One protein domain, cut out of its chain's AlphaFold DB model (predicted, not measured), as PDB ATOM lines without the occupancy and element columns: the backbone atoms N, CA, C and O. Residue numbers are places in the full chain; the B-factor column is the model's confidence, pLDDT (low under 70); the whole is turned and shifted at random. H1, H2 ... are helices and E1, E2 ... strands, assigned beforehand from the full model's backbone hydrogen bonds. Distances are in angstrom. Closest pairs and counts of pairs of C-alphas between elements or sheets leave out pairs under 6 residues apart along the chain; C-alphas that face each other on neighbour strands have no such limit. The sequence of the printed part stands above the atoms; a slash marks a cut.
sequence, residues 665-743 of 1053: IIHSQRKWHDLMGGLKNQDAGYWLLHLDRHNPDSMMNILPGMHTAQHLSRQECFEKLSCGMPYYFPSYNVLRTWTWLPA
ATOM      1  N   ILE A 665     183.966 164.518 154.345       85.88
ATOM      2  CA  ILE A 665     184.278 164.255 152.942       85.88
ATOM      3  C   ILE A 665     182.994 164.480 152.143       85.88
ATOM      4  O   ILE A 665     182.022 163.764 152.346       85.88
ATOM      5  N   ILE A 666     182.988 165.475 151.254       86.69
ATOM      6  CA  ILE A 666     181.809 165.844 150.457       86.69
ATOM      7  C   ILE A 666     182.091 165.529 148.987       86.69
ATOM      8  O   ILE A 666     182.957 166.158 148.367       86.69
ATOM      9  N   HIS A 667     181.382 164.555 148.409       90.50
ATOM     10  CA  HIS A 667     181.487 164.258 146.977       90.50
ATOM     11  C   HIS A 667     180.832 165.394 146.186       90.50
ATOM     12  O   HIS A 667     179.635 165.628 146.267       90.50
ATOM     13  N   SER A 668     181.657 166.158 145.479       89.00
ATOM     14  CA  SER A 668     181.317 167.483 144.973       89.00
ATOM     15  C   SER A 668     181.397 167.540 143.450       89.00
ATOM     16  O   SER A 668     182.372 167.078 142.856       89.00
ATOM     17  N   GLN A 669     180.432 168.217 142.827       90.94
ATOM     18  CA  GLN A 669     180.514 168.675 141.438       90.94
ATOM     19  C   GLN A 669     180.644 170.201 141.411       90.94
ATOM     20  O   GLN A 669     179.947 170.904 142.143       90.94
ATOM     21  N   ARG A 670     181.508 170.736 140.546       89.00
ATOM     22  CA  ARG A 670     181.686 172.182 140.353       89.00
ATOM     23  C   ARG A 670     181.435 172.526 138.890       89.00
ATOM     24  O   ARG A 670     182.082 171.983 138.000       89.00
ATOM     25  N   LYS A 671     180.498 173.441 138.636       88.62
ATOM     26  CA  LYS A 671     180.132 173.927 137.296       88.62
ATOM     27  C   LYS A 671     180.274 175.444 137.254       88.62
ATOM     28  O   LYS A 671     179.722 176.150 138.094       88.62
ATOM     29  N   TRP A 672     181.031 175.950 136.283       86.44
ATOM     30  CA  TRP A 672     181.260 177.383 136.097       86.44
ATOM     31  C   TRP A 672     180.597 177.854 134.814       86.44
ATOM     32  O   TRP A 672     180.927 177.374 133.730       86.44
ATOM     33  N   HIS A 673     179.704 178.828 134.943       85.12
ATOM     34  CA  HIS A 673     178.978 179.418 133.825       85.12
ATOM     35  C   HIS A 673     179.594 180.762 133.407       85.12
ATOM     36  O   HIS A 673     180.232 181.452 134.208       85.12
ATOM     37  N   ASP A 674     179.431 181.120 132.136       80.94
ATOM     38  CA  ASP A 674     179.757 182.441 131.609       80.94
ATOM     39  C   ASP A 674     178.630 183.463 131.866       80.94
ATOM     40  O   ASP A 674     177.640 183.186 132.545       80.94
ATOM     41  N   LEU A 675     178.787 184.681 131.337       71.69
ATOM     42  CA  LEU A 675     177.800 185.750 131.508       71.69
ATOM     43  C   LEU A 675     176.469 185.498 130.788       71.69
ATOM     44  O   LEU A 675     175.506 186.167 131.137       71.69
ATOM     45  N   MET A 676     176.400 184.582 129.823       73.50
ATOM     46  CA  MET A 676     175.176 184.195 129.108       73.50
ATOM     47  C   MET A 676     174.535 182.926 129.700       73.50
ATOM     48  O   MET A 676     173.530 182.447 129.182       73.50
ATOM     49  N   GLY A 677     175.114 182.367 130.770       72.69
ATOM     50  CA  GLY A 677     174.705 181.092 131.362       72.69
ATOM     51  C   GLY A 677     175.303 179.857 130.675       72.69
ATOM     52  O   GLY A 677     175.026 178.737 131.105       72.69
ATOM     53  N   GLY A 678     176.145 180.027 129.650       84.06
ATOM     54  CA  GLY A 678     176.833 178.927 128.975       84.06
ATOM     55  C   GLY A 678     177.824 178.233 129.908       84.06
ATOM     56  O   GLY A 678     178.518 178.892 130.682       84.06
ATOM     57  N   LEU A 679     177.898 176.900 129.872       87.75
ATOM     58  CA  LEU A 679     178.851 176.149 130.693       87.75
ATOM     59  C   LEU A 679     180.278 176.367 130.165       87.75
ATOM     60  O   LEU A 679     180.613 175.933 129.065       87.75
ATOM     61  N   LYS A 680     181.124 177.028 130.960       89.06
ATOM     62  CA  LYS A 680     182.515 177.349 130.614       89.06
ATOM     63  C   LYS A 680     183.497 176.255 131.037       89.06
ATOM     64  O   LYS A 680     184.491 176.036 130.353       89.06
ATOM     65  N   ASN A 681     183.268 175.630 132.190       88.38
ATOM     66  CA  ASN A 681     184.087 174.536 132.716       88.38
ATOM     67  C   ASN A 681     183.282 173.706 133.725       88.38
ATOM     68  O   ASN A 681     182.386 174.247 134.378       88.38
ATOM     69  N   GLN A 682     183.652 172.440 133.916       91.19
ATOM     70  CA  GLN A 682     183.171 171.619 135.028       91.19
ATOM     71  C   GLN A 682     184.260 170.662 135.528       91.19
ATOM     72  O   GLN A 682     185.108 170.244 134.743       91.19
ATOM     73  N   ASP A 683     184.225 170.313 136.811       91.25
ATOM     74  CA  ASP A 683     184.982 169.194 137.381       91.25
ATOM     75  C   ASP A 683     184.239 168.556 138.569       91.25
ATOM     76  O   ASP A 683     183.230 169.084 139.045       91.25
ATOM     77  N   ALA A 684     184.728 167.402 139.024       91.94
ATOM     78  CA  ALA A 684     184.198 166.677 140.170       91.94
ATOM     79  C   ALA A 684     185.320 166.053 141.012       91.94
ATOM     80  O   ALA A 684     186.445 165.837 140.545       91.94
ATOM     81  N   GLY A 685     185.021 165.799 142.282       90.88
ATOM     82  CA  GLY A 685     185.991 165.301 143.246       90.88
ATOM     83  C   GLY A 685     185.444 165.234 144.662       90.88
ATOM     84  O   GLY A 685     184.400 165.802 144.977       90.88
ATOM     85  N   TYR A 686     186.167 164.549 145.537       89.44
ATOM     86  CA  TYR A 686     185.911 164.590 146.968       89.44
ATOM     87  C   TYR A 686     186.560 165.839 147.568       89.44
ATOM     88  O   TYR A 686     187.757 166.089 147.388       89.44
ATOM     89  N   TRP A 687     185.772 166.613 148.309       86.50
ATOM     90  CA  TRP A 687     186.238 167.717 149.135       86.50
ATOM     91  C   TRP A 687     186.493 167.207 150.554       86.50
ATOM     92  O   TRP A 687     185.553 166.908 151.286       86.50
ATOM     93  N   LEU A 688     187.766 167.080 150.937       86.50
ATOM     94  CA  LEU A 688     188.181 166.614 152.262       86.50
ATOM     95  C   LEU A 688     188.457 167.822 153.165       86.50
ATOM     96  O   LEU A 688     189.402 168.570 152.903       86.50
ATOM     97  N   LEU A 689     187.670 168.001 154.229       83.00
ATOM     98  CA  LEU A 689     187.801 169.126 155.163       83.00
ATOM     99  C   LEU A 689     188.670 168.747 156.375       83.00
ATOM    100  O   LEU A 689     188.450 167.722 157.026       83.00
ATOM    101  N   HIS A 690     189.676 169.568 156.698       83.94
ATOM    102  CA  HIS A 690     190.686 169.218 157.705       83.94
ATOM    103  C   HIS A 690     190.240 169.582 159.131       83.94
ATOM    104  O   HIS A 690     190.622 170.624 159.660       83.94
ATOM    105  N   LEU A 691     189.432 168.719 159.760       82.56
ATOM    106  CA  LEU A 691     188.898 168.954 161.113       82.56
ATOM    107  C   LEU A 691     189.939 169.003 162.249       82.56
ATOM    108  O   LEU A 691     189.692 169.699 163.235       82.56
ATOM    109  N   ASP A 692     191.070 168.301 162.147       87.06
ATOM    110  CA  ASP A 692     192.055 168.193 163.231       87.06
ATOM    111  C   ASP A 692     193.506 168.387 162.771       87.06
ATOM    112  O   ASP A 692     193.780 168.605 161.591       87.06
ATOM    113  N   ARG A 693     194.448 168.332 163.722       88.19
ATOM    114  CA  ARG A 693     195.861 168.669 163.498       88.19
ATOM    115  C   ARG A 693     196.618 167.705 162.570       88.19
ATOM    116  O   ARG A 693     197.653 168.108 162.049       88.19
ATOM    117  N   HIS A 694     196.131 166.479 162.359       88.50
ATOM    118  CA  HIS A 694     196.791 165.455 161.529       88.50
ATOM    119  C   HIS A 694     196.129 165.266 160.159       88.50
ATOM    120  O   HIS A 694     196.562 164.424 159.363       88.50
ATOM    121  N   ASN A 695     195.089 166.042 159.854       83.94
ATOM    122  CA  ASN A 695     194.458 166.076 158.540       83.94
ATOM    123  C   ASN A 695     195.216 167.044 157.606       83.94
ATOM    124  O   ASN A 695     195.422 168.195 157.991       83.94
ATOM    125  N   PRO A 696     195.605 166.643 156.375       79.44
ATOM    126  CA  PRO A 696     195.351 165.364 155.698       79.44
ATOM    127  C   PRO A 696     196.511 164.350 155.797       79.44
ATOM    128  O   PRO A 696     196.402 163.258 155.244       79.44
ATOM    129  N   ASP A 697     197.630 164.699 156.438       83.62
ATOM    130  CA  ASP A 697     198.904 163.959 156.367       83.62
ATOM    131  C   ASP A 697     198.789 162.491 156.814       83.62
ATOM    132  O   ASP A 697     199.357 161.588 156.195       83.62
ATOM    133  N   SER A 698     197.971 162.241 157.837       83.25
ATOM    134  CA  SER A 698     197.549 160.905 158.291       83.25
ATOM    135  C   SER A 698     196.962 160.021 157.176       83.25
ATOM    136  O   SER A 698     197.246 158.824 157.118       83.25
ATOM    137  N   MET A 699     196.184 160.599 156.256       80.94
ATOM    138  CA  MET A 699     195.486 159.892 155.175       80.94
ATOM    139  C   MET A 699     196.412 159.538 154.005       80.94
ATOM    140  O   MET A 699     196.141 158.576 153.282       80.94
ATOM    141  N   MET A 700     197.507 160.290 153.816       81.50
ATOM    142  CA  MET A 700     198.395 160.214 152.641       81.50
ATOM    143  C   MET A 700     198.974 158.816 152.389       81.50
ATOM    144  O   MET A 700     199.221 158.446 151.244       81.50
ATOM    145  N   ASN A 701     199.181 158.036 153.455       77.88
ATOM    146  CA  ASN A 701     199.725 156.676 153.395       77.88
ATOM    147  C   ASN A 701     198.648 155.575 153.483       77.88
ATOM    148  O   ASN A 701     198.983 154.395 153.391       77.88
ATOM    149  N   ILE A 702     197.380 155.944 153.698       80.12
ATOM    150  CA  ILE A 702     196.265 155.016 153.945       80.12
ATOM    151  C   ILE A 702     195.367 154.902 152.710       80.12
ATOM    152  O   ILE A 702     195.007 153.794 152.316       80.12
ATOM    153  N   LEU A 703     195.007 156.032 152.092       80.44
ATOM    154  CA  LEU A 703     194.049 156.067 150.987       80.44
ATOM    155  C   LEU A 703     194.745 156.064 149.614       80.44
ATOM    156  O   LEU A 703     195.522 156.980 149.312       80.44
ATOM    157  N   PRO A 704     194.439 155.089 148.732       74.94
ATOM    158  CA  PRO A 704     194.847 155.138 147.333       74.94
ATOM    159  C   PRO A 704     194.392 156.442 146.670       74.94
ATOM    160  O   PRO A 704     193.277 156.906 146.883       74.94
ATOM    161  N   GLY A 705     195.262 157.037 145.855       77.75
ATOM    162  CA  GLY A 705     194.967 158.282 145.142       77.75
ATOM    163  C   GLY A 705     195.272 159.577 145.903       77.75
ATOM    164  O   GLY A 705     195.386 160.602 145.250       77.75
ATOM    165  N   MET A 706     195.537 159.579 147.219       83.75
ATOM    166  CA  MET A 706     195.867 160.832 147.939       83.75
ATOM    167  C   MET A 706     197.094 161.584 147.381       83.75
ATOM    168  O   MET A 706     197.203 162.794 147.541       83.75
ATOM    169  N   HIS A 707     197.979 160.903 146.651       79.88
ATOM    170  CA  HIS A 707     199.106 161.512 145.933       79.88
ATOM    171  C   HIS A 707     198.711 162.316 144.673       79.88
ATOM    172  O   HIS A 707     199.538 163.063 144.158       79.88
ATOM    173  N   THR A 708     197.486 162.163 144.150       83.12
ATOM    174  CA  THR A 708     196.923 163.022 143.087       83.12
ATOM    175  C   THR A 708     196.106 164.182 143.655       83.12
ATOM    176  O   THR A 708     195.647 165.041 142.896       83.12
ATOM    177  N   ALA A 709     195.914 164.210 144.977       84.25
ATOM    178  CA  ALA A 709     195.074 165.185 145.636       84.25
ATOM    179  C   ALA A 709     195.713 166.582 145.606       84.25
ATOM    180  O   ALA A 709     196.919 166.760 145.790       84.25
ATOM    181  N   GLN A 710     194.889 167.587 145.345       82.75
ATOM    182  CA  GLN A 710     195.308 168.948 145.053       82.75
ATOM    183  C   GLN A 710     194.972 169.849 146.240       82.75
ATOM    184  O   GLN A 710     193.842 169.864 146.734       82.75
ATOM    185  N   HIS A 711     195.949 170.632 146.691       76.25
ATOM    186  CA  HIS A 711     195.682 171.743 147.598       76.25
ATOM    187  C   HIS A 711     195.159 172.938 146.805       76.25
ATOM    188  O   HIS A 711     195.680 173.262 145.737       76.25
ATOM    189  N   LEU A 712     194.159 173.617 147.360       68.31
ATOM    190  CA  LEU A 712     193.578 174.813 146.768       68.31
ATOM    191  C   LEU A 712     194.637 175.889 146.507       68.31
ATOM    192  O   LEU A 712     195.363 176.318 147.411       68.31
ATOM    193  N   SER A 713     194.685 176.386 145.273       68.62
ATOM    194  CA  SER A 713     195.577 177.486 144.938       68.62
ATOM    195  C   SER A 713     195.095 178.798 145.577       68.62
ATOM    196  O   SER A 713     193.916 179.158 145.537       68.62
ATOM    197  N   ARG A 714     196.027 179.596 146.124       72.94
ATOM    198  CA  ARG A 714     195.711 180.967 146.591       72.94
ATOM    199  C   ARG A 714     195.148 181.845 145.467       72.94
ATOM    200  O   ARG A 714     194.417 182.791 145.745       72.94
ATOM    201  N   GLN A 715     195.495 181.522 144.221       77.38
ATOM    202  CA  GLN A 715     194.995 182.180 143.023       77.38
ATOM    203  C   GLN A 715     193.500 181.911 142.814       77.38
ATOM    204  O   GLN A 715     192.758 182.861 142.605       77.38
ATOM    205  N   GLU A 716     193.008 180.683 142.992       76.75
ATOM    206  CA  GLU A 716     191.566 180.401 142.918       76.75
ATOM    207  C   GLU A 716     190.759 181.090 144.022       76.75
ATOM    208  O   GLU A 716     189.693 181.622 143.727       76.75
ATOM    209  N   CYS A 717     191.277 181.185 145.255       77.94
ATOM    210  CA  CYS A 717     190.656 182.033 146.286       77.94
ATOM    211  C   CYS A 717     190.585 183.516 145.912       77.94
ATOM    212  O   CYS A 717     189.718 184.235 146.406       77.94
ATOM    213  N   PHE A 718     191.510 183.992 145.081       81.25
ATOM    214  CA  PHE A 718     191.497 185.363 144.594       81.25
ATOM    215  C   PHE A 718     190.612 185.522 143.350       81.25
ATOM    216  O   PHE A 718     190.001 186.569 143.171       81.25
ATOM    217  N   GLU A 719     190.511 184.511 142.489       83.19
ATOM    218  CA  GLU A 719     189.806 184.574 141.205       83.19
ATOM    219  C   GLU A 719     188.330 184.161 141.262       83.19
ATOM    220  O   GLU A 719     187.545 184.670 140.457       83.19
ATOM    221  N   LYS A 720     187.953 183.282 142.199       82.81
ATOM    222  CA  LYS A 720     186.617 182.685 142.352       82.81
ATOM    223  C   LYS A 720     185.995 183.100 143.700       82.81
ATOM    224  O   LYS A 720     186.671 183.087 144.728       82.81
ATOM    225  N   LEU A 721     184.699 183.432 143.720       82.38
ATOM    226  CA  LEU A 721     183.953 183.676 144.970       82.38
ATOM    227  C   LEU A 721     183.900 182.377 145.798       82.38
ATOM    228  O   LEU A 721     183.807 181.300 145.217       82.38
ATOM    229  N   SER A 722     184.035 182.468 147.126       80.00
ATOM    230  CA  SER A 722     184.202 181.310 148.033       80.00
ATOM    231  C   SER A 722     185.295 180.326 147.585       80.00
ATOM    232  O   SER A 722     185.170 179.115 147.748       80.00
ATOM    233  N   CYS A 723     186.349 180.838 146.939       81.06
ATOM    234  CA  CYS A 723     187.408 180.056 146.291       81.06
ATOM    235  C   CYS A 723     186.907 179.041 145.238       81.06
ATOM    236  O   CYS A 723     187.636 178.138 144.838       81.06
ATOM    237  N   GLY A 724     185.672 179.213 144.751       80.88
ATOM    238  CA  GLY A 724     185.003 178.314 143.816       80.88
ATOM    239  C   GLY A 724     184.480 177.029 144.448       80.88
ATOM    240  O   GLY A 724     184.247 176.080 143.704       80.88
ATOM    241  N   MET A 725     184.344 176.980 145.777       81.06
ATOM    242  CA  MET A 725     183.954 175.777 146.509       81.06
ATOM    243  C   MET A 725     182.471 175.728 146.893       81.06
ATOM    244  O   MET A 725     181.826 176.773 147.016       81.06
ATOM    245  N   PRO A 726     181.933 174.508 147.073       73.19
ATOM    246  CA  PRO A 726     180.519 174.250 147.293       73.19
ATOM    247  C   PRO A 726     180.223 174.444 148.797       73.19
ATOM    248  O   PRO A 726     180.195 173.517 149.590       73.19
ATOM    249  N   TYR A 727     180.171 175.710 149.213       72.19
ATOM    250  CA  TYR A 727     180.383 176.155 150.596       72.19
ATOM    251  C   TYR A 727     179.111 176.070 151.466       72.19
ATOM    252  O   TYR A 727     178.368 177.044 151.561       72.19
ATOM    253  N   TYR A 728     178.892 174.919 152.117       71.06
ATOM    254  CA  TYR A 728     177.760 174.672 153.031       71.06
ATOM    255  C   TYR A 728     177.773 175.520 154.311       71.06
ATOM    256  O   TYR A 728     176.759 176.103 154.681       71.06
ATOM    257  N   PHE A 729     178.924 175.568 154.988       70.19
ATOM    258  CA  PHE A 729     179.055 176.003 156.382       70.19
ATOM    259  C   PHE A 729     179.797 177.348 156.479       70.19
ATOM    260  O   PHE A 729     180.898 177.448 155.931       70.19
ATOM    261  N   PRO A 730     179.284 178.367 157.194       70.06
ATOM    262  CA  PRO A 730     179.848 179.721 157.209       70.06
ATOM    263  C   PRO A 730     181.122 179.834 158.076       70.06
ATOM    264  O   PRO A 730     181.135 180.455 159.135       70.06
ATOM    265  N   SER A 731     182.240 179.251 157.630       73.44
ATOM    266  CA  SER A 731     183.562 179.501 158.224       73.44
ATOM    267  C   SER A 731     184.681 179.574 157.185       73.44
ATOM    268  O   SER A 731     185.081 178.574 156.583       73.44
ATOM    269  N   TYR A 732     185.268 180.763 157.016       71.38
ATOM    270  CA  TYR A 732     186.293 180.995 155.997       71.38
ATOM    271  C   TYR A 732     187.635 180.317 156.310       71.38
ATOM    272  O   TYR A 732     188.412 180.009 155.404       71.38
ATOM    273  N   ASN A 733     187.911 180.033 157.586       67.75
ATOM    274  CA  ASN A 733     189.103 179.279 157.981       67.75
ATOM    275  C   ASN A 733     189.048 177.829 157.476       67.75
ATOM    276  O   ASN A 733     190.069 177.303 157.038       67.75
ATOM    277  N   VAL A 734     187.858 177.222 157.430       67.81
ATOM    278  CA  VAL A 734     187.649 175.877 156.870       67.81
ATOM    279  C   VAL A 734     187.904 175.866 155.352       67.81
ATOM    280  O   VAL A 734     188.576 174.970 154.845       67.81
ATOM    281  N   LEU A 735     187.511 176.924 154.627       68.81
ATOM    282  CA  LEU A 735     187.844 177.110 153.200       68.81
ATOM    283  C   LEU A 735     189.351 177.254 152.901       68.81
ATOM    284  O   LEU A 735     189.733 177.258 151.727       68.81
ATOM    285  N   ARG A 736     190.216 177.367 153.917       66.81
ATOM    286  CA  ARG A 736     191.679 177.478 153.761       66.81
ATOM    287  C   ARG A 736     192.446 176.187 154.051       66.81
ATOM    288  O   ARG A 736     193.608 176.103 153.657       66.81
ATOM    289  N   THR A 737     191.825 175.204 154.699       69.75
ATOM    290  CA  THR A 737     192.436 173.907 155.044       69.75
ATOM    291  C   THR A 737     191.537 172.765 154.600       69.75
ATOM    292  O   THR A 737     190.738 172.216 155.362       69.75
ATOM    293  N   TRP A 738     191.667 172.444 153.316       76.12
ATOM    294  CA  TRP A 738     191.020 171.307 152.685       76.12
ATOM    295  C   TRP A 738     191.854 170.776 151.512       76.12
ATOM    296  O   TRP A 738     192.823 171.406 151.067       76.12
ATOM    297  N   THR A 739     191.468 169.602 151.022       85.69
ATOM    298  CA  THR A 739     192.126 168.882 149.925       85.69
ATOM    299  C   THR A 739     191.088 168.444 148.887       85.69
ATOM    300  O   THR A 739     190.038 167.918 149.255       85.69
ATOM    301  N   TRP A 740     191.367 168.668 147.600       87.56
ATOM    302  CA  TRP A 740     190.575 168.149 146.478       87.56
ATOM    303  C   TRP A 740     191.122 166.788 146.058       87.56
ATOM    304  O   TRP A 740     192.300 166.700 145.725       87.56
ATOM    305  N   LEU A 741     190.300 165.746 146.003       89.50
ATOM    306  CA  LEU A 741     190.675 164.479 145.372       89.50
ATOM    307  C   LEU A 741     189.803 164.277 144.122       89.50
ATOM    308  O   LEU A 741     188.619 163.983 144.280       89.50
ATOM    309  N   PRO A 742     190.336 164.459 142.895       89.75
ATOM    310  CA  PRO A 742     189.556 164.315 141.665       89.75
ATOM    311  C   PRO A 742     188.864 162.949 141.560       89.75
ATOM    312  O   PRO A 742     189.473 161.919 141.848       89.75
ATOM    313  N   ALA A 743     187.602 162.949 141.132       90.88
ATOM    314  CA  ALA A 743     186.752 161.760 141.057       90.88
ATOM    315  C   ALA A 743     185.787 161.846 139.861       90.88
ATOM    316  O   ALA A 743     185.802 162.820 139.106       90.88
TER     317      ALA A 743
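This is residues 665 to 743 of the 1053 residues of the protein "Hypothetical protein" of Darwinula stevensoni (UniProt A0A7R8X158). A long, strongly twisted hairpin of two strands, E1 and E2, runs along the long axis, and a short third strand, E3, is added beside the last residues of E2. A long loop, residues 690 to 713, fills the end away from the hairpin's turn, and two short helices, H1 and H2, make a small corner to one side of the sheet. The printed part has 79 residues, in the order E1, E2, H1, H2, E3; the sheet runs E1, E2, E3, antiparallel throughout. The class is mixed, helices and strands, with under half of the residues, 35 of 79, in named elements. The whole is elongated, spanning 44 by 26 by 21 A, and only just compact, close to loose, with a radius of gyration of the C-alphas of 13.5 A.

E1, residues 665 to 673, begins at C-alpha 665 (184.278, 164.255, 152.942) and is 25.0 A long from first to last C-alpha. E2, residues 679 to 689, is 27.0 A long, ends at C-alpha 689 (187.801, 169.126, 155.163), and bends by 62 degrees at residue 686. H1 is residues 714 to 719, 8.8 A, and H2 is residues 721 to 724, 5.6 A. E3, residues 738 to 742, is 13.1 A long and ends at C-alpha 742 (189.556, 164.315, 141.665).

E1 and E2 form a hairpin, antiparallel at 162 degrees, with N 668 and O 685 within hydrogen-bond range at 2.8 A. E2, the inner strand, is also antiparallel to E3, at 123 degrees, with N 686 and O 741 within range at 2.8 A; the C-alphas of 689 and 738 face each other at 4.6 A. Residues 710 to 711 make a short antiparallel pairing with residues 739 to 740 of E3. H1 and H2 are not on the sheet. They touch only at the corner by their link, the closest C-alphas being those of Cys 717 and Cys 723, 3.8 A apart. The closest C-alphas of E1 and H2 are those of Arg 670 and Gly 724, at 7.8 A. H1 is apart from E1 and from E3. In H1 every O i to N i+4 pair is within hydrogen-bond range, while H2 is too short for such a pair.

The two C-alphas farthest apart are those of Met 676 and Asn 701, 44.2 A. The printed part has no cut. The links E2 to H1 and H2 to E3 are long, with 24 and 13 residues. The mean pLDDT of the printed part is 81.2; residues 712 to 713 and 733 to 737 are under 70.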